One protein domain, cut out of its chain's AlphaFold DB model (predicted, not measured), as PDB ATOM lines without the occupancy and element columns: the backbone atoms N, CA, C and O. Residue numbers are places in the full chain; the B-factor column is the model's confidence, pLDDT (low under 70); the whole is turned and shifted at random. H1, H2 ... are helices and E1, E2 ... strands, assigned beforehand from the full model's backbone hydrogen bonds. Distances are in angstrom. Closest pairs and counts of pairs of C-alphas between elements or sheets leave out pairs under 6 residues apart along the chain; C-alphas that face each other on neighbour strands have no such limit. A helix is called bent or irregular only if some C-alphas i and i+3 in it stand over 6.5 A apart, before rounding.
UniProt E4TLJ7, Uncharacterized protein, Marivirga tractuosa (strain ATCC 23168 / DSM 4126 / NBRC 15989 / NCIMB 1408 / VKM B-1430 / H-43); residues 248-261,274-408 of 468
ATOM      1  N   ASP A 248     216.502 137.291  73.165       78.81
ATOM      2  CA  ASP A 248     216.011 136.056  72.549       78.81
ATOM      3  C   ASP A 248     215.846 136.187  71.022       78.81
ATOM      4  O   ASP A 248     216.141 135.252  70.283       78.81
ATOM      5  N   GLU A 249     215.421 137.361  70.539       83.56
ATOM      6  CA  GLU A 249     215.068 137.586  69.125       83.56
ATOM      7  C   GLU A 249     215.668 138.871  68.527       83.56
ATOM      8  O   GLU A 249     215.401 139.205  67.375       83.56
ATOM      9  N   ALA A 250     216.494 139.594  69.288       87.88
ATOM     10  CA  ALA A 250     217.016 140.897  68.890       87.88
ATOM     11  C   ALA A 250     218.502 141.014  69.191       87.88
ATOM     12  O   ALA A 250     218.981 140.524  70.209       87.88
ATOM     13  N   PHE A 251     219.236 141.719  68.340       87.06
ATOM     14  CA  PHE A 251     220.664 141.921  68.506       87.06
ATOM     15  C   PHE A 251     220.984 143.243  69.184       87.06
ATOM     16  O   PHE A 251     220.455 144.295  68.815       87.06
ATOM     17  N   ILE A 252     221.935 143.205  70.111       86.25
ATOM     18  CA  ILE A 252     222.454 144.394  70.772       86.25
ATOM     19  C   ILE A 252     223.007 145.380  69.728       86.25
ATOM     20  O   ILE A 252     223.602 145.004  68.707       86.25
ATOM     21  N   ARG A 253     222.787 146.674  69.975       83.38
ATOM     22  CA  ARG A 253     223.311 147.761  69.155       83.38
ATOM     23  C   ARG A 253     224.153 148.748  69.956       83.38
ATOM     24  O   ARG A 253     223.785 149.088  71.082       83.38
ATOM     25  N   PRO A 254     225.227 149.279  69.349       76.25
ATOM     26  CA  PRO A 254     225.936 150.419  69.901       76.25
ATOM     27  C   PRO A 254     225.072 151.683  69.830       76.25
ATOM     28  O   PRO A 254     224.276 151.873  68.902       76.25
ATOM     29  N   ALA A 255     225.267 152.566  70.799       65.81
ATOM     30  CA  ALA A 255     224.706 153.908  70.816       65.81
ATOM     31  C   ALA A 255     225.755 154.886  71.374       65.81
ATOM     32  O   ALA A 255     226.868 154.500  71.736       65.81
ATOM     33  N   ARG A 256     225.404 156.166  71.452       65.69
ATOM     34  CA  ARG A 256     226.155 157.199  72.171       65.69
ATOM     35  C   ARG A 256     225.392 157.575  73.439       65.69
ATOM     36  O   ARG A 256     224.167 157.567  73.442       65.69
ATOM     37  N   LEU A 257     226.087 157.969  74.502       48.22
ATOM     38  CA  LEU A 257     225.442 158.664  75.618       48.22
ATOM     39  C   LEU A 257     225.550 160.178  75.407       48.22
ATOM     40  O   LEU A 257     226.607 160.696  75.041       48.22
ATOM     41  N   ASP A 258     224.432 160.890  75.518       45.25
ATOM     42  CA  ASP A 258     224.361 162.301  75.129       45.25
ATOM     43  C   ASP A 258     224.792 163.232  76.269       45.25
ATOM     44  O   ASP A 258     223.990 163.514  77.155       45.25
ATOM     45  N   LYS A 259     226.046 163.721  76.228       44.69
ATOM     46  CA  LYS A 259     226.512 164.960  76.892       44.69
ATOM     47  C   LYS A 259     227.632 165.644  76.071       44.69
ATOM     48  O   LYS A 259     228.801 165.397  76.325       44.69
ATOM     49  N   THR A 260     227.246 166.447  75.058       34.75
ATOM     50  CA  THR A 260     227.940 167.611  74.398       34.75
ATOM     51  C   THR A 260     229.464 167.528  74.109       34.75
ATOM     52  O   THR A 260     230.247 167.233  74.989       34.75
ATOM     53  N   THR A 261     230.096 167.875  72.979       35.69
ATOM     54  CA  THR A 261     229.812 168.494  71.666       35.69
ATOM     55  C   THR A 261     231.107 168.324  70.832       35.69
ATOM     56  O   THR A 261     232.192 168.429  71.385       35.69
ATOM     57  N   THR A 274     238.237 158.263  73.414       28.86
ATOM     58  CA  THR A 274     238.809 159.619  73.601       28.86
ATOM     59  C   THR A 274     238.342 160.284  74.889       28.86
ATOM     60  O   THR A 274     237.315 160.954  74.912       28.86
ATOM     61  N   VAL A 275     239.188 160.237  75.917       31.78
ATOM     62  CA  VAL A 275     239.205 161.239  76.988       31.78
ATOM     63  C   VAL A 275     239.754 162.548  76.414       31.78
ATOM     64  O   VAL A 275     240.913 162.617  75.984       31.78
ATOM     65  N   ASN A 276     238.905 163.572  76.364       29.52
ATOM     66  CA  ASN A 276     239.284 164.976  76.198       29.52
ATOM     67  C   ASN A 276     238.789 165.703  77.466       29.52
ATOM     68  O   ASN A 276     237.619 165.509  77.803       29.52
ATOM     69  N   PRO A 277     239.600 166.509  78.186       31.69
ATOM     70  CA  PRO A 277     239.332 166.923  79.574       31.69
ATOM     71  C   PRO A 277     238.253 168.017  79.730       31.69
ATOM     72  O   PRO A 277     238.371 168.910  80.569       31.69
ATOM     73  N   GLN A 278     237.219 168.022  78.889       30.89
ATOM     74  CA  GLN A 278     236.300 169.156  78.767       30.89
ATOM     75  C   GLN A 278     234.809 168.814  78.779       30.89
ATOM     76  O   GLN A 278     234.033 169.730  78.563       30.89
ATOM     77  N   ASN A 279     234.364 167.586  79.073       27.91
ATOM     78  CA  ASN A 279     232.957 167.360  79.438       27.91
ATOM     79  C   ASN A 279     232.764 166.057  80.222       27.91
ATOM     80  O   ASN A 279     233.271 165.007  79.848       27.91
ATOM     81  N   ARG A 280     232.003 166.161  81.314       33.91
ATOM     82  CA  ARG A 280     231.662 165.101  82.267       33.91
ATOM     83  C   ARG A 280     231.173 163.817  81.586       33.91
ATOM     84  O   ARG A 280     230.133 163.833  80.928       33.91
ATOM     85  N   ASN A 281     231.918 162.741  81.838       32.44
ATOM     86  CA  ASN A 281     231.596 161.311  81.777       32.44
ATOM     87  C   ASN A 281     230.141 160.990  81.408       32.44
ATOM     88  O   ASN A 281     229.250 161.217  82.232       32.44
ATOM     89  N   ILE A 282     229.898 160.505  80.181       36.62
ATOM     90  CA  ILE A 282     229.839 159.062  79.846       36.62
ATOM     91  C   ILE A 282     230.196 158.921  78.352       36.62
ATOM     92  O   ILE A 282     229.556 159.542  77.499       36.62
ATOM     93  N   TYR A 283     231.237 158.150  78.037       34.69
ATOM     94  CA  TYR A 283     231.696 157.898  76.666       34.69
ATOM     95  C   TYR A 283     230.977 156.673  76.064       34.69
ATOM     96  O   TYR A 283     230.330 155.926  76.803       34.69
ATOM     97  N   PRO A 284     230.942 156.529  74.722       33.66
ATOM     98  CA  PRO A 284     230.180 155.478  74.052       33.66
ATOM     99  C   PRO A 284     230.656 154.124  74.551       33.66
ATOM    100  O   PRO A 284     231.851 153.933  74.717       33.66
ATOM    101  N   THR A 285     229.734 153.196  74.783       40.47
ATOM    102  CA  THR A 285     230.135 151.802  74.885       40.47
ATOM    103  C   THR A 285     229.268 150.987  73.952       40.47
ATOM    104  O   THR A 285     228.031 151.011  73.967       40.47
ATOM    105  N   GLU A 286     229.962 150.277  73.092       47.25
ATOM    106  CA  GLU A 286     229.469 149.204  72.264       47.25
ATOM    107  C   GLU A 286     228.600 148.232  73.081       47.25
ATOM    108  O   GLU A 286     229.082 147.546  73.963       47.25
ATOM    109  N   GLY A 287     227.276 148.246  72.893       55.88
ATOM    110  CA  GLY A 287     226.383 147.144  73.261       55.88
ATOM    111  C   GLY A 287     225.995 146.888  74.732       55.88
ATOM    112  O   GLY A 287     226.173 145.786  75.248       55.88
ATOM    113  N   GLY A 288     225.331 147.858  75.364       59.03
ATOM    114  CA  GLY A 288     224.631 147.694  76.649       59.03
ATOM    115  C   GLY A 288     225.234 148.561  77.743       59.03
ATOM    116  O   GLY A 288     226.405 148.429  78.065       59.03
ATOM    117  N   TYR A 289     224.450 149.497  78.254       71.31
ATOM    118  CA  TYR A 289     224.813 150.478  79.265       71.31
ATOM    119  C   TYR A 289     224.448 149.962  80.640       71.31
ATOM    120  O   TYR A 289     223.388 149.361  80.787       71.31
ATOM    121  N   THR A 290     225.267 150.285  81.634       65.62
ATOM    122  CA  THR A 290     224.999 149.955  83.031       65.62
ATOM    123  C   THR A 290     224.659 151.217  83.804       65.62
ATOM    124  O   THR A 290     225.431 152.172  83.817       65.62
ATOM    125  N   GLY A 291     223.496 151.223  84.445       68.88
ATOM    126  CA  GLY A 291     223.094 152.219  85.429       68.88
ATOM    127  C   GLY A 291     222.908 151.568  86.793       68.88
ATOM    128  O   GLY A 291     222.631 150.370  86.886       68.88
ATOM    129  N   VAL A 292     223.030 152.358  87.856       70.75
ATOM    130  CA  VAL A 292     222.761 151.902  89.222       70.75
ATOM    131  C   VAL A 292     221.744 152.828  89.870       70.75
ATOM    132  O   VAL A 292     221.861 154.049  89.785       70.75
ATOM    133  N   ASP A 293     220.746 152.237  90.514       77.00
ATOM    134  CA  ASP A 293     219.824 152.927  91.408       77.00
ATOM    135  C   ASP A 293     220.168 152.551  92.840       77.00
ATOM    136  O   ASP A 293     219.823 151.471  93.327       77.00
ATOM    137  N   PHE A 294     220.861 153.461  93.511       72.81
ATOM    138  CA  PHE A 294     221.292 153.281  94.892       72.81
ATOM    139  C   PHE A 294     220.148 153.389  95.896       72.81
ATOM    140  O   PHE A 294     220.245 152.825  96.979       72.81
ATOM    141  N   LYS A 295     219.056 154.086  95.555       72.75
ATOM    142  CA  LYS A 295     217.893 154.200  96.446       72.75
ATOM    143  C   LYS A 295     217.086 152.906  96.417       72.75
ATOM    144  O   LYS A 295     216.662 152.413  97.459       72.75
ATOM    145  N   GLY A 296     216.905 152.346  95.224       79.50
ATOM    146  CA  GLY A 296     216.229 151.072  95.031       79.50
ATOM    147  C   GLY A 296     217.106 149.843  95.265       79.50
ATOM    148  O   GLY A 296     216.546 148.761  95.385       79.50
ATOM    149  N   ASN A 297     218.434 149.977  95.346       87.62
ATOM    150  CA  ASN A 297     219.384 148.855  95.376       87.62
ATOM    151  C   ASN A 297     219.261 147.942  94.143       87.62
ATOM    152  O   ASN A 297     219.121 146.723  94.251       87.62
ATOM    153  N   HIS A 298     219.301 148.541  92.951       90.88
ATOM    154  CA  HIS A 298     219.172 147.812  91.689       90.88
ATOM    155  C   HIS A 298     220.260 148.187  90.690       90.88
ATOM    156  O   HIS A 298     220.665 149.349  90.592       90.88
ATOM    157  N   PHE A 299     220.646 147.214  89.868       89.56
ATOM    158  CA  PHE A 299     221.393 147.461  88.641       89.56
ATOM    159  C   PHE A 299     220.444 147.479  87.447       89.56
ATOM    160  O   PHE A 299     219.484 146.706  87.382       89.56
ATOM    161  N   TYR A 300     220.735 148.336  86.478       88.75
ATOM    162  CA  TYR A 300     220.016 148.404  85.217       88.75
ATOM    163  C   TYR A 300     220.979 148.199  84.065       88.75
ATOM    164  O   TYR A 300     221.997 148.879  83.990       88.75
ATOM    165  N   LEU A 301     220.619 147.314  83.143       90.38
ATOM    166  CA  LEU A 301     221.258 147.214  81.839       90.38
ATOM    167  C   LEU A 301     220.294 147.698  80.769       90.38
ATOM    168  O   LEU A 301     219.187 147.180  80.663       90.38
ATOM    169  N   TYR A 302     220.686 148.679  79.973       89.44
ATOM    170  CA  TYR A 302     219.818 149.245  78.943       89.44
ATOM    171  C   TYR A 302     220.579 149.481  77.649       89.44
ATOM    172  O   TYR A 302     221.799 149.552  77.637       89.44
ATOM    173  N   GLY A 303     219.888 149.593  76.525       90.44
ATOM    174  CA  GLY A 303     220.567 149.800  75.251       90.44
ATOM    175  C   GLY A 303     219.632 149.769  74.064       90.44
ATOM    176  O   GLY A 303     218.414 149.852  74.211       90.44
ATOM    177  N   LEU A 304     220.215 149.673  72.873       90.50
ATOM    178  CA  LEU A 304     219.489 149.630  71.610       90.50
ATOM    179  C   LEU A 304     219.454 148.211  71.030       90.50
ATOM    180  O   LEU A 304     220.337 147.396  71.304       90.50
ATOM    181  N   LEU A 305     218.434 147.947  70.213       92.00
ATOM    182  CA  LEU A 305     218.147 146.656  69.587       92.00
ATOM    183  C   LEU A 305     218.102 146.766  68.064       92.00
ATOM    184  O   LEU A 305     217.784 147.830  67.518       92.00
ATOM    185  N   GLY A 306     218.350 145.660  67.370       91.12
ATOM    186  CA  GLY A 306     218.042 145.525  65.953       91.12
ATOM    187  C   GLY A 306     217.984 144.075  65.464       91.12
ATOM    188  O   GLY A 306     218.532 143.191  66.111       91.12
ATOM    189  N   PRO A 307     217.432 143.842  64.263       91.06
ATOM    190  CA  PRO A 307     216.948 142.517  63.854       91.06
ATOM    191  C   PRO A 307     218.060 141.520  63.511       91.06
ATOM    192  O   PRO A 307     217.868 140.313  63.552       91.06
ATOM    193  N   ASP A 308     219.231 142.029  63.128       88.12
ATOM    194  CA  ASP A 308     220.338 141.230  62.600       88.12
ATOM    195  C   ASP A 308     221.627 141.446  63.400       88.12
ATOM    196  O   ASP A 308     221.748 142.413  64.148       88.12
ATOM    197  N   ARG A 309     222.658 140.629  63.180       84.06
ATOM    198  CA  ARG A 309     224.004 140.916  63.709       84.06
ATOM    199  C   ARG A 309     224.464 142.328  63.337       84.06
ATOM    200  O   ARG A 309     224.254 142.775  62.204       84.06
ATOM    201  N   PHE A 310     225.109 143.014  64.281       80.88
ATOM    202  CA  PHE A 310     225.612 144.364  64.052       80.88
ATOM    203  C   PHE A 310     226.640 144.389  62.909       80.88
ATOM    204  O   PHE A 310     227.466 143.488  62.761       80.88
ATOM    205  N   ARG A 311     226.555 145.426  62.069       73.62
ATOM    206  CA  ARG A 311     227.492 145.710  60.975       73.62
ATOM    207  C   ARG A 311     227.731 147.213  60.926       73.62
ATOM    208  O   ARG A 311     226.775 147.981  60.986       73.62
ATOM    209  N   ASN A 312     228.973 147.635  60.711       66.69
ATOM    210  CA  ASN A 312     229.335 149.060  60.693       66.69
ATOM    211  C   ASN A 312     228.577 149.876  59.632       66.69
ATOM    212  O   ASN A 312     228.373 151.077  59.792       66.69
ATOM    213  N   ILE A 313     228.132 149.228  58.552       68.75
ATOM    214  CA  ILE A 313     227.406 149.863  57.454       68.75
ATOM    215  C   ILE A 313     226.003 149.267  57.369       68.75
ATOM    216  O   ILE A 313     225.835 148.055  57.247       68.75
ATOM    217  N   GLY A 314     224.992 150.139  57.393       70.06
ATOM    218  CA  GLY A 314     223.596 149.748  57.198       70.06
ATOM    219  C   GLY A 314     222.976 148.978  58.365       70.06
ATOM    220  O   GLY A 314     221.960 148.316  58.152       70.06
ATOM    221  N   ALA A 315     223.552 149.054  59.575       79.88
ATOM    222  CA  ALA A 315     222.926 148.511  60.778       79.88
ATOM    223  C   ALA A 315     221.504 149.053  60.934       79.88
ATOM    224  O   ALA A 315     221.270 150.264  60.897       79.88
ATOM    225  N   ARG A 316     220.564 148.127  61.131       87.56
ATOM    226  CA  ARG A 316     219.166 148.443  61.407       87.56
ATOM    227  C   ARG A 316     218.915 148.451  62.902       87.56
ATOM    228  O   ARG A 316     219.389 147.548  63.592       87.56
ATOM    229  N   PHE A 317     218.167 149.440  63.365       90.38
ATOM    230  CA  PHE A 317     217.677 149.541  64.738       90.38
ATOM    231  C   PHE A 317     216.164 149.324  64.741       90.38
ATOM    232  O   PHE A 317     215.470 149.844  63.864       90.38
ATOM    233  N   GLU A 318     215.662 148.569  65.711       92.38
ATOM    234  CA  GLU A 318     214.234 148.224  65.825       92.38
ATOM    235  C   GLU A 318     213.633 148.549  67.187       92.38
ATOM    236  O   GLU A 318     212.431 148.424  67.381       92.38
ATOM    237  N   GLY A 319     214.458 148.983  68.132       93.06
ATOM    238  CA  GLY A 319     213.978 149.229  69.471       93.06
ATOM    239  C   GLY A 319     215.092 149.493  70.450       93.06
ATOM    240  O   GLY A 319     216.223 149.843  70.093       93.06
ATOM    241  N   ALA A 320     214.740 149.294  71.705       92.75
ATOM    242  CA  ALA A 320     215.632 149.429  72.828       92.75
ATOM    243  C   ALA A 320     215.254 148.438  73.926       92.75
ATOM    244  O   ALA A 320     214.192 147.825  73.866       92.75
ATOM    245  N   TYR A 321     216.112 148.272  74.921       93.12
ATOM    246  CA  TYR A 321     215.840 147.396  76.052       93.12
ATOM    247  C   TYR A 321     216.235 148.047  77.369       93.12
ATOM    248  O   TYR A 321     217.101 148.923  77.401       93.12
ATOM    249  N   VAL A 322     215.605 147.576  78.440       93.00
ATOM    250  CA  VAL A 322     215.968 147.820  79.836       93.00
ATOM    251  C   VAL A 322     215.810 146.503  80.596       93.00
ATOM    252  O   VAL A 322     214.794 145.822  80.469       93.00
ATOM    253  N   ILE A 323     216.802 146.125  81.386       94.00
ATOM    254  CA  ILE A 323     216.800 144.945  82.246       94.00
ATOM    255  C   ILE A 323     217.151 145.414  83.647       94.00
ATOM    256  O   ILE A 323     218.115 146.155  83.818       94.00
ATOM    257  N   LYS A 324     216.381 144.976  84.636       94.44
ATOM    258  CA  LYS A 324     216.605 145.281  86.048       94.44
ATOM    259  C   LYS A 324     217.132 144.047  86.770       94.44
ATOM    260  O   LYS A 324     216.576 142.958  86.608       94.44
ATOM    261  N   TYR A 325     218.150 144.239  87.596       94.88
ATOM    262  CA  TYR A 325     218.755 143.220  88.447       94.88
ATOM    263  C   TYR A 325     218.757 143.675  89.906       94.88
ATOM    264  O   TYR A 325     218.788 144.875  90.188       94.88
ATOM    265  N   ASP A 326     218.737 142.716  90.829       93.94
ATOM    266  CA  ASP A 326     219.067 142.972  92.232       93.94
ATOM    267  C   ASP A 326     220.591 143.117  92.431       93.94
ATOM    268  O   ASP A 326     221.379 142.901  91.505       93.94
ATOM    269  N   LEU A 327     221.024 143.462  93.650       89.81
ATOM    270  CA  LEU A 327     222.453 143.601  93.971       89.81
ATOM    271  C   LEU A 327     223.249 142.285  93.918       89.81
ATOM    272  O   LEU A 327     224.476 142.318  93.893       89.81
ATOM    273  N   ASN A 328     222.570 141.136  93.892       92.31
ATOM    274  CA  ASN A 328     223.199 139.823  93.758       92.31
ATOM    275  C   ASN A 328     223.356 139.407  92.286       92.31
ATOM    276  O   ASN A 328     223.903 138.342  92.006       92.31
ATOM    277  N   GLY A 329     222.867 140.222  91.346       92.94
ATOM    278  CA  GLY A 329     222.881 139.934  89.917       92.94
ATOM    279  C   GLY A 329     221.726 139.055  89.434       92.94
ATOM    280  O   GLY A 329     221.740 138.605  88.287       92.94
ATOM    281  N   ASN A 330     220.694 138.826  90.252       95.81
ATOM    282  CA  ASN A 330     219.491 138.131  89.803       95.81
ATOM    283  C   ASN A 330     218.631 139.073  88.960       95.81
ATOM    284  O   ASN A 330     218.280 140.175  89.386       95.81
ATOM    285  N   LYS A 331     218.244 138.623  87.763       95.94
ATOM    286  CA  LYS A 331     217.333 139.370  86.889       95.94
ATOM    287  C   LYS A 331     215.941 139.439  87.520       95.94
ATOM    288  O   LYS A 331     215.304 138.407  87.710       95.94
ATOM    289  N   ILE A 332     215.459 140.654  87.768       96.38
ATOM    290  CA  ILE A 332     214.106 140.922  88.274       96.38
ATOM    291  C   ILE A 332     213.122 140.951  87.104       96.38
ATOM    292  O   ILE A 332     212.142 140.212  87.091       96.38
ATOM    293  N   TRP A 333     213.394 141.784  86.096       96.56
ATOM    294  CA  TRP A 333     212.568 141.884  84.893       96.56
ATOM    295  C   TRP A 333     213.369 142.377  83.683       96.56
ATOM    296  O   TRP A 333     214.452 142.947  83.818       96.56
ATOM    297  N   LYS A 334     212.816 142.158  82.485       95.06
ATOM    298  CA  LYS A 334     213.311 142.666  81.194       95.06
ATOM    299  C   LYS A 334     212.162 143.350  80.453       95.06
ATOM    300  O   LYS A 334     211.064 142.801  80.398       95.06
ATOM    301  N   LYS A 335     212.433 144.507  79.850       94.50
ATOM    302  CA  LYS A 335     211.517 145.234  78.971       94.50
ATOM    303  C   LYS A 335     212.202 145.546  77.647       94.50
ATOM    304  O   LYS A 335     213.221 146.228  77.620       94.50
ATOM    305  N   GLU A 336     211.613 145.067  76.560       93.88
ATOM    306  CA  GLU A 336     211.993 145.426  75.193       93.88
ATOM    307  C   GLU A 336     210.973 146.437  74.647       93.88
ATOM    308  O   GLU A 336     209.775 146.343  74.916       93.88
ATOM    309  N   LEU A 337     211.466 147.451  73.940       92.75
ATOM    310  CA  LEU A 337     210.735 148.627  73.465       92.75
ATOM    311  C   LEU A 337     210.745 148.636  71.929       92.75
ATOM    312  O   LEU A 337     211.394 149.477  71.302       92.75
ATOM    313  N   THR A 338     210.086 147.639  71.338       92.31
ATOM    314  CA  THR A 338     210.085 147.331  69.892       92.31
ATOM    315  C   THR A 338     208.735 147.592  69.214       92.31
ATOM    316  O   THR A 338     208.577 147.360  68.020       92.31
ATOM    317  N   ASP A 339     207.745 148.099  69.946       90.31
ATOM    318  CA  ASP A 339     206.386 148.370  69.461       90.31
ATOM    319  C   ASP A 339     206.150 149.849  69.103       90.31
ATOM    320  O   ASP A 339     205.098 150.217  68.567       90.31
ATOM    321  N   ASN A 340     207.139 150.721  69.327       89.62
ATOM    322  CA  ASN A 340     207.033 152.131  68.971       89.62
ATOM    323  C   ASN A 340     207.201 152.348  67.458       89.62
ATOM    324  O   ASN A 340     208.298 152.588  66.945       89.62
ATOM    325  N   THR A 341     206.080 152.308  66.740       89.12
ATOM    326  CA  THR A 341     206.048 152.476  65.278       89.12
ATOM    327  C   THR A 341     206.651 153.798  64.804       89.12
ATOM    328  O   THR A 341     207.271 153.831  63.746       89.12
ATOM    329  N   GLU A 342     206.529 154.888  65.561       88.62
ATOM    330  CA  GLU A 342     207.067 156.190  65.160       88.62
ATOM    331  C   GLU A 342     208.601 156.223  65.175       88.62
ATOM    332  O   GLU A 342     209.228 156.647  64.201       88.62
ATOM    333  N   MET A 343     209.209 155.718  66.245       90.00
ATOM    334  CA  MET A 343     210.650 155.546  66.388       90.00
ATOM    335  C   MET A 343     211.184 154.597  65.321       90.00
ATOM    336  O   MET A 343     212.157 154.918  64.640       90.00
ATOM    337  N   ILE A 344     210.515 153.465  65.108       89.69
ATOM    338  CA  ILE A 344     210.917 152.467  64.109       89.69
ATOM    339  C   ILE A 344     210.805 153.023  62.687       89.69
ATOM    340  O   ILE A 344     211.657 152.740  61.840       89.69
ATOM    341  N   ASN A 345     209.798 153.850  62.410       89.25
ATOM    342  CA  ASN A 345     209.627 154.502  61.111       89.25
ATOM    343  C   ASN A 345     210.526 155.737  60.936       89.25
ATOM    344  O   ASN A 345     210.685 156.235  59.815       89.25
ATOM    345  N   ASN A 346     211.163 156.228  62.005       89.31
ATOM    346  CA  ASN A 346     212.123 157.316  61.914       89.31
ATOM    347  C   ASN A 346     213.377 156.843  61.161       89.31
ATOM    348  O   ASN A 346     214.172 156.041  61.648       89.31
ATOM    349  N   LYS A 347     213.590 157.379  59.954       86.50
ATOM    350  CA  LYS A 347     214.691 156.976  59.058       86.50
ATOM    351  C   LYS A 347     216.083 157.117  59.685       86.50
ATOM    352  O   LYS A 347     216.971 156.319  59.371       86.50
ATOM    353  N   HIS A 348     216.275 158.116  60.548       83.62
ATOM    354  CA  HIS A 348     217.550 158.360  61.223       83.62
ATOM    355  C   HIS A 348     217.774 157.392  62.383       83.62
ATOM    356  O   HIS A 348     218.907 156.964  62.591       83.62
ATOM    357  N   PHE A 349     216.705 156.986  63.073       87.06
ATOM    358  CA  PHE A 349     216.776 155.899  64.041       87.06
ATOM    359  C   PHE A 349     217.028 154.557  63.343       87.06
ATOM    360  O   PHE A 349     217.981 153.868  63.684       87.06
ATOM    361  N   ASN A 350     216.241 154.205  62.323       86.25
ATOM    362  CA  ASN A 350     216.224 152.853  61.763       86.25
ATOM    363  C   ASN A 350     217.447 152.516  60.898       86.25
ATOM    364  O   ASN A 350     218.115 151.531  61.183       86.25
ATOM    365  N   LYS A 351     217.753 153.296  59.847       76.12
ATOM    366  CA  LYS A 351     218.613 152.817  58.735       76.12
ATOM    367  C   LYS A 351     219.773 153.742  58.345       76.12
ATOM    368  O   LYS A 351     220.717 153.288  57.705       76.12
ATOM    369  N   HIS A 352     219.713 155.029  58.698       67.81
ATOM    370  CA  HIS A 352     220.625 156.041  58.136       67.81
ATOM    371  C   HIS A 352     221.458 156.829  59.158       67.81
ATOM    372  O   HIS A 352     222.229 157.696  58.757       67.81
ATOM    373  N   GLY A 353     221.329 156.549  60.457       67.25
ATOM    374  CA  GLY A 353     222.204 157.124  61.483       67.25
ATOM    375  C   GLY A 353     223.401 156.226  61.781       67.25
ATOM    376  O   GLY A 353     223.217 155.021  61.982       67.25
ATOM    377  N   THR A 354     224.606 156.792  61.895       71.69
ATOM    378  CA  THR A 354     225.722 156.086  62.549       71.69
ATOM    379  C   THR A 354     225.358 155.827  64.016       71.69
ATOM    380  O   THR A 354     224.552 156.581  64.571       71.69
ATOM    381  N   PRO A 355     225.883 154.778  64.676       68.94
ATOM    382  CA  PRO A 355     225.614 154.529  66.097       68.94
ATOM    383  C   PRO A 355     225.775 155.779  66.975       68.94
ATOM    384  O   PRO A 355     224.907 156.079  67.791       68.94
ATOM    385  N   GLY A 356     226.802 156.588  66.688       66.88
ATOM    386  CA  GLY A 356     227.094 157.853  67.366       66.88
ATOM    387  C   GLY A 356     226.015 158.944  67.270       66.88
ATOM    388  O   GLY A 356     226.087 159.935  67.996       66.88
ATOM    389  N   MET A 357     225.020 158.790  66.390       74.12
ATOM    390  CA  MET A 357     223.895 159.724  66.240       74.12
ATOM    391  C   MET A 357     222.715 159.412  67.165       74.12
ATOM    392  O   MET A 357     221.752 160.178  67.168       74.12
ATOM    393  N   ARG A 358     222.757 158.304  67.914       82.00
ATOM    394  CA  ARG A 358     221.693 157.910  68.844       82.00
ATOM    395  C   ARG A 358     222.177 158.135  70.266       82.00
ATOM    396  O   ARG A 358     223.003 157.369  70.740       82.00
ATOM    397  N   GLY A 359     221.708 159.201  70.896       79.56
ATOM    398  CA  GLY A 359     221.958 159.505  72.294       79.56
ATOM    399  C   GLY A 359     221.007 158.733  73.197       79.56
ATOM    400  O   GLY A 359     219.811 158.696  72.926       79.56
ATOM    401  N   LEU A 360     221.504 158.133  74.272       80.75
ATOM    402  CA  LEU A 360     220.671 157.575  75.335       80.75
ATOM    403  C   LEU A 360     220.702 158.471  76.574       80.75
ATOM    404  O   LEU A 360     221.722 159.084  76.883       80.75
ATOM    405  N   SER A 361     219.589 158.510  77.298       80.38
ATOM    406  CA  SER A 361     219.486 159.081  78.640       80.38
ATOM    407  C   SER A 361     218.628 158.161  79.494       80.38
ATOM    408  O   SER A 361     217.587 157.703  79.037       80.38
ATOM    409  N   PHE A 362     219.070 157.870  80.711       81.25
ATOM    410  CA  PHE A 362     218.409 156.939  81.617       81.25
ATOM    411  C   PHE A 362     218.414 157.531  83.019       81.25
ATOM    412  O   PHE A 362     219.468 157.931  83.509       81.25
ATOM    413  N   ASN A 363     217.248 157.598  83.652       78.19
ATOM    414  CA  ASN A 363     217.099 158.064  85.025       78.19
ATOM    415  C   ASN A 363     216.062 157.205  85.740       78.19
ATOM    416  O   ASN A 363     215.012 156.904  85.171       78.19
ATOM    417  N   VAL A 364     216.339 156.864  86.995       77.88
ATOM    418  CA  VAL A 364     215.373 156.218  87.886       77.88
ATOM    419  C   VAL A 364     214.819 157.283  88.817       77.88
ATOM    420  O   VAL A 364     215.571 157.987  89.489       77.88
ATOM    421  N   LEU A 365     213.504 157.449  88.786       78.06
ATOM    422  CA  LEU A 365     212.775 158.346  89.658       78.06
ATOM    423  C   LEU A 365     212.611 157.726  91.045       78.06
ATOM    424  O   LEU A 365     212.741 156.511  91.198       78.06
ATOM    425  N   PRO A 366     212.299 158.530  92.070       76.44
ATOM    426  CA  PRO A 366     212.348 157.998  93.433       76.44
ATOM    427  C   PRO A 366     211.171 157.135  93.867       76.44
ATOM    428  O   PRO A 366     211.264 156.455  94.886       76.44
ATOM    429  N   ASP A 367     210.109 157.099  93.068       80.88
ATOM    430  CA  ASP A 367     209.064 156.073  93.109       80.88
ATOM    431  C   ASP A 367     209.480 154.765  92.393       80.88
ATOM    432  O   ASP A 367     208.717 153.802  92.355       80.88
ATOM    433  N   GLY A 368     210.687 154.722  91.821       83.50
ATOM    434  CA  GLY A 368     211.235 153.624  91.029       83.50
ATOM    435  C   GLY A 368     210.871 153.676  89.542       83.50
ATOM    436  O   GLY A 368     211.283 152.785  88.795       83.50
ATOM    437  N   THR A 369     210.095 154.670  89.099       87.56
ATOM    438  CA  THR A 369     209.716 154.838  87.692       87.56
ATOM    439  C   THR A 369     210.946 155.195  86.868       87.56
ATOM    440  O   THR A 369     211.762 156.019  87.261       87.56
ATOM    441  N   ILE A 370     211.095 154.613  85.685       86.75
ATOM    442  CA  ILE A 370     212.266 154.841  84.838       86.75
ATOM    443  C   ILE A 370     211.897 155.792  83.711       86.75
ATOM    444  O   ILE A 370     210.974 155.533  82.940       86.75
ATOM    445  N   ASN A 371     212.679 156.858  83.574       84.00
ATOM    446  CA  ASN A 371     212.692 157.708  82.395       84.00
ATOM    447  C   ASN A 371     213.865 157.315  81.508       84.00
ATOM    448  O   ASN A 371     215.022 157.616  81.813       84.00
ATOM    449  N   TYR A 372     213.551 156.679  80.390       86.69
ATOM    450  CA  TYR A 372     214.524 156.296  79.385       86.69
ATOM    451  C   TYR A 372     214.243 157.049  78.091       86.69
ATOM    452  O   TYR A 372     213.127 157.019  77.583       86.69
ATOM    453  N   SER A 373     215.237 157.741  77.550       87.12
ATOM    454  CA  SER A 373     215.084 158.562  76.355       87.12
ATOM    455  C   SER A 373     216.136 158.232  75.313       87.12
ATOM    456  O   SER A 373     217.299 157.996  75.635       87.12
ATOM    457  N   ILE A 374     215.722 158.291  74.051       87.56
ATOM    458  CA  ILE A 374     216.574 158.103  72.880       87.56
ATOM    459  C   ILE A 374     216.521 159.390  72.062       87.56
ATOM    460  O   ILE A 374     215.482 159.724  71.488       87.56
ATOM    461  N   SER A 375     217.631 160.123  72.004       85.88
ATOM    462  CA  SER A 375     217.811 161.250  71.095       85.88
ATOM    463  C   SER A 375     218.413 160.760  69.781       85.88
ATOM    464  O   SER A 375     219.300 159.913  69.751       85.88
ATOM    465  N   VAL A 376     217.926 161.271  68.658       84.12
ATOM    466  CA  VAL A 376     218.464 160.968  67.333       84.12
ATOM    467  C   VAL A 376     218.866 162.281  66.694       84.12
ATOM    468  O   VAL A 376     218.017 163.050  66.237       84.12
ATOM    469  N   ALA A 377     220.169 162.552  66.691       74.44
ATOM    470  CA  ALA A 377     220.723 163.770  66.125       74.44
ATOM    471  C   ALA A 377     220.518 163.784  64.604       74.44
ATOM    472  O   ALA A 377     220.898 162.848  63.904       74.44
ATOM    473  N   GLN A 378     219.958 164.867  64.069       67.69
ATOM    474  CA  GLN A 378     219.961 165.165  62.635       67.69
ATOM    475  C   GLN A 378     220.595 166.544  62.446       67.69
ATOM    476  O   GLN A 378     220.574 167.371  63.355       67.69
ATOM    477  N   ARG A 379     221.147 166.815  61.255       61.84
ATOM    478  CA  ARG A 379     221.871 168.069  60.957       61.84
ATOM    479  C   ARG A 379     221.080 169.349  61.276       61.84
ATOM    480  O   ARG A 379     221.704 170.384  61.459       61.84
ATOM    481  N   LEU A 380     219.745 169.287  61.318       57.25
ATOM    482  CA  LEU A 380     218.863 170.442  61.535       57.25
ATOM    483  C   LEU A 380     217.757 170.206  62.588       57.25
ATOM    484  O   LEU A 380     217.015 171.131  62.902       57.25
ATOM    485  N   SER A 381     217.632 168.994  63.136       65.25
ATOM    486  CA  SER A 381     216.595 168.640  64.118       65.25
ATOM    487  C   SER A 381     216.990 167.390  64.895       65.25
ATOM    488  O   SER A 381     217.456 166.425  64.312       65.25
ATOM    489  N   ALA A 382     216.797 167.366  66.209       73.62
ATOM    490  CA  ALA A 382     216.937 166.133  66.986       73.62
ATOM    491  C   ALA A 382     215.547 165.552  67.245       73.62
ATOM    492  O   ALA A 382     214.716 166.279  67.790       73.62
ATOM    493  N   ALA A 383     215.303 164.303  66.849       85.31
ATOM    494  CA  ALA A 383     214.122 163.572  67.308       85.31
ATOM    495  C   ALA A 383     214.393 163.039  68.718       85.31
ATOM    496  O   ALA A 383     215.530 162.656  69.004       85.31
ATOM    497  N   MET A 384     213.390 163.019  69.594       86.94
ATOM    498  CA  MET A 384     213.531 162.462  70.943       86.94
ATOM    499  C   MET A 384     212.344 161.566  71.288       86.94
ATOM    500  O   MET A 384     211.195 162.008  71.281       86.94
ATOM    501  N   PHE A 385     212.646 160.320  71.636       89.25
ATOM    502  CA  PHE A 385     211.673 159.320  72.067       89.25
ATOM    503  C   PHE A 385     211.847 159.091  73.564       89.25
ATOM    504  O   PHE A 385     212.911 158.630  73.971       89.25
ATOM    505  N   LYS A 386     210.840 159.428  74.375       90.19
ATOM    506  CA  LYS A 386     210.860 159.216  75.827       90.19
ATOM    507  C   LYS A 386     209.957 158.042  76.192       90.19
ATOM    508  O   LYS A 386     208.818 157.953  75.740       90.19
ATOM    509  N   PHE A 387     210.468 157.170  77.043       91.12
ATOM    510  CA  PHE A 387     209.798 156.009  77.600       91.12
ATOM    511  C   PHE A 387     209.714 156.183  79.112       91.12
ATOM    512  O   PHE A 387     210.731 156.388  79.776       91.12
ATOM    513  N   VAL A 388     208.497 156.099  79.641       91.81
ATOM    514  CA  VAL A 388     208.216 156.074  81.078       91.81
ATOM    515  C   VAL A 388     207.850 154.638  81.435       91.81
ATOM    516  O   VAL A 388     206.803 154.149  81.002       91.81
ATOM    517  N   ILE A 389     208.731 153.944  82.153       92.75
ATOM    518  CA  ILE A 389     208.589 152.520  82.488       92.75
ATOM    519  C   ILE A 389     208.274 152.392  83.978       92.75
ATOM    520  O   ILE A 389     208.962 152.985  84.806       92.75
ATOM    521  N   SER A 390     207.246 151.618  84.325       94.50
ATOM    522  CA  SER A 390     206.876 151.380  85.723       94.50
ATOM    523  C   SER A 390     207.985 150.643  86.497       94.50
ATOM    524  O   SER A 390     208.776 149.917  85.887       94.50
ATOM    525  N   PRO A 391     208.044 150.766  87.840       92.69
ATOM    526  CA  PRO A 391     209.098 150.142  88.657       92.69
ATOM    527  C   PRO A 391     209.233 148.614  88.498       92.69
ATOM    528  O   PRO A 391     210.313 148.043  88.708       92.69
ATOM    529  N   ASP A 392     208.131 147.953  88.133       95.38
ATOM    530  CA  ASP A 392     208.000 146.513  87.885       95.38
ATOM    531  C   ASP A 392     208.224 146.111  86.412       95.38
ATOM    532  O   ASP A 392     208.165 144.928  86.082       95.38
ATOM    533  N   GLY A 393     208.463 147.073  85.515       94.25
ATOM    534  CA  GLY A 393     208.663 146.842  84.084       94.25
ATOM    535  C   GLY A 393     207.401 146.454  83.302       94.25
ATOM    536  O   GLY A 393     207.471 146.290  82.078       94.25
ATOM    537  N   ALA A 394     206.241 146.317  83.956       92.50
ATOM    538  CA  ALA A 394     205.017 145.835  83.317       92.50
ATOM    539  C   ALA A 394     204.526 146.814  82.239       92.50
ATOM    540  O   ALA A 394     204.247 146.420  81.101       92.50
ATOM    541  N   ASN A 395     204.516 148.106  82.563       89.69
ATOM    542  CA  ASN A 395     203.999 149.161  81.703       89.69
ATOM    543  C   ASN A 395     205.136 150.040  81.181       89.69
ATOM    544  O   ASN A 395     205.999 150.471  81.938       89.69
ATOM    545  N   ALA A 396     205.109 150.336  79.882       90.50
ATOM    546  CA  ALA A 396     205.944 151.364  79.277       90.50
ATOM    547  C   ALA A 396     205.042 152.290  78.464       90.50
ATOM    548  O   ALA A 396     204.374 151.851  77.528       90.50
ATOM    549  N   LYS A 397     204.997 153.566  78.842       90.12
ATOM    550  CA  LYS A 397     204.291 154.603  78.091       90.12
ATOM    551  C   LYS A 397     205.304 155.368  77.257       90.12
ATOM    552  O   LYS A 397     206.347 155.775  77.767       90.12
ATOM    553  N   VAL A 398     204.976 155.597  75.992       85.38
ATOM    554  CA  VAL A 398     205.799 156.429  75.118       85.38
ATOM    555  C   VAL A 398     205.257 157.849  75.106       85.38
ATOM    556  O   VAL A 398     204.080 158.081  74.830       85.38
ATOM    557  N   GLU A 399     206.137 158.798  75.381       82.31
ATOM    558  CA  GLU A 399     205.888 160.225  75.254       82.31
ATOM    559  C   GLU A 399     206.721 160.736  74.079       82.31
ATOM    560  O   GLU A 399     207.947 160.839  74.149       82.31
ATOM    561  N   ASN A 400     206.060 161.000  72.953       69.12
ATOM    562  CA  ASN A 400     206.731 161.583  71.802       69.12
ATOM    563  C   ASN A 400     206.844 163.104  71.967       69.12
ATOM    564  O   ASN A 400     205.839 163.819  71.982       69.12
ATOM    565  N   ILE A 401     208.082 163.590  72.035       67.50
ATOM    566  CA  ILE A 401     208.395 165.004  72.256       67.50
ATOM    567  C   ILE A 401     208.437 165.787  70.929       67.50
ATOM    568  O   ILE A 401     208.260 167.005  70.931       67.50
ATOM    569  N   ASP A 402     208.563 165.136  69.765       62.62
ATOM    570  CA  ASP A 402     208.581 165.839  68.470       62.62
ATOM    571  C   ASP A 402     207.246 166.537  68.151       62.62
ATOM    572  O   ASP A 402     207.228 167.567  67.467       62.62
ATOM    573  N   ASN A 403     206.131 166.054  68.709       49.72
ATOM    574  CA  ASN A 403     204.844 166.747  68.621       49.72
ATOM    575  C   ASN A 403     204.804 168.046  69.439       49.72
ATOM    576  O   ASN A 403     204.093 168.969  69.043       49.72
ATOM    577  N   MET A 404     205.622 168.182  70.491       43.84
ATOM    578  CA  MET A 404     205.708 169.433  71.258       43.84
ATOM    579  C   MET A 404     206.294 170.573  70.419       43.84
ATOM    580  O   MET A 404     205.842 171.707  70.544       43.84
ATOM    581  N   ARG A 405     207.228 170.280  69.496       48.25
ATOM    582  CA  ARG A 405     207.784 171.285  68.568       48.25
ATOM    583  C   ARG A 405     206.789 171.766  67.515       48.25
ATOM    584  O   ARG A 405     206.935 172.878  67.022       48.25
ATOM    585  N   LYS A 406     205.832 170.925  67.108       43.25
ATOM    586  CA  LYS A 406     204.838 171.277  66.077       43.25
ATOM    587  C   LYS A 406     203.609 171.978  66.655       43.25
ATOM    588  O   LYS A 406     202.998 172.772  65.943       43.25
ATOM    589  N   SER A 407     203.244 171.704  67.912       38.16
ATOM    590  CA  SER A 407     202.133 172.388  68.590       38.16
ATOM    591  C   SER A 407     202.504 173.788  69.084       38.16
ATOM    592  O   SER A 407     201.624 174.633  69.230       38.16
ATOM    593  N   SER A 408     203.791 174.070  69.297       40.19
ATOM    594  CA  SER A 408     204.289 175.425  69.507       40.19
ATOM    595  C   SER A 408     204.571 176.074  68.146       40.19
ATOM    596  O   SER A 408     205.450 175.628  67.416       40.19
TER     597      SER A 408
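AT A GLANCE: This is residues 248 to 261 and 274 to 408 of the 468 residues of an uncharacterized protein of Marivirga tractuosa (strain ATCC 23168 / DSM 4126 / NBRC 15989 / NCIMB 1408 / VKM B-1430 / H-43) (UniProt E4TLJ7). Two strongly twisted sheets lie face to face as a sandwich, their strands crossed at 31 degrees: E2, E3, E4 and E5 with the short E1 beside E3 make one, and E6 to E9 the other. The short helices H1 and H2 lie where the chain passes from the first sheet to the second, and H3 follows the last strand. The 149 printed residues have nine named strands and three named helices, in the order E1 E2 E3 E4 E5 H1 H2 E6 E7 E8 E9 H3, class mixed. The first sheet is branched, the second runs E6 E7 E8 E9, and both are antiparallel. The whole is compact, with a radius of gyration of the C-alphas of 15.3 A and spans of 42 by 38 by 34 A.

HOW THE PARTS SIT: Begin at E3, residues 298 to 306. On one side of it find E1, residues 251 to 253, with N 251 and O 306 2.8 A apart, and E2, residues 289 to 293, with N 291 and O 300 at 2.8 A. On its other side is E4, residues 319 to 326, with N 301 and O 323 at 2.8 A; next to E4 comes E5, residues 331 to 336, with N 322 and O 335 at 2.9 A. E2 to E5 form a meander, each strand the antiparallel neighbour of the one before. The second meander is E6, residues 358 to 364, E7, residues 370 to 377, E8, residues 382 to 389, and E9, residues 396 to 400; look for N 361 and O 373 at 2.9 A, N 374 and O 385 at 2.8 A, and N 388 and O 397 at 2.9 A. Between the sheets, the closest C-alphas of E2 and E6 are Asp 293 and Val 364, 6.6 A apart. H1, residues 341 to 345, H2, residues 347 to 352, and H3, residues 402 to 407, only graze the second sheet. H1 and H2 only just touch, only at the corner, with 3 pairs of C-alphas within 8 A, the closest Ile 344 and Asn 350 at 5.8 A. Every O i to N i+4 pair is within hydrogen-bond range in H1, but 1 of 2 in H2 and in H3.

IN THESE COORDINATES: Find C-alpha 298 at (219.172, 147.812, 91.689); E3 runs 25.9 A from there to C-alpha 306. E4 spans 24.1 A, E7 22.4 A, E8 22.3 A and E6 20.1 A. H2 is irregular, C-alphas 349 and 352 being 7.1 A apart. H3 ends at C-alpha 407, (202.133, 172.388, 68.590).

THE WHOLE: The C-alphas farthest apart, Asn 328 and Ser 408, are 47.0 A apart. Residues 262 to 273 are not printed, and C-alphas 261 and 274 are 12.8 A apart across the cut. The link E3 to E4, 12 residues, is long. The mean pLDDT of the printed part is 76.0; among the residues under 70 are 274 to 288 and 400 to 408.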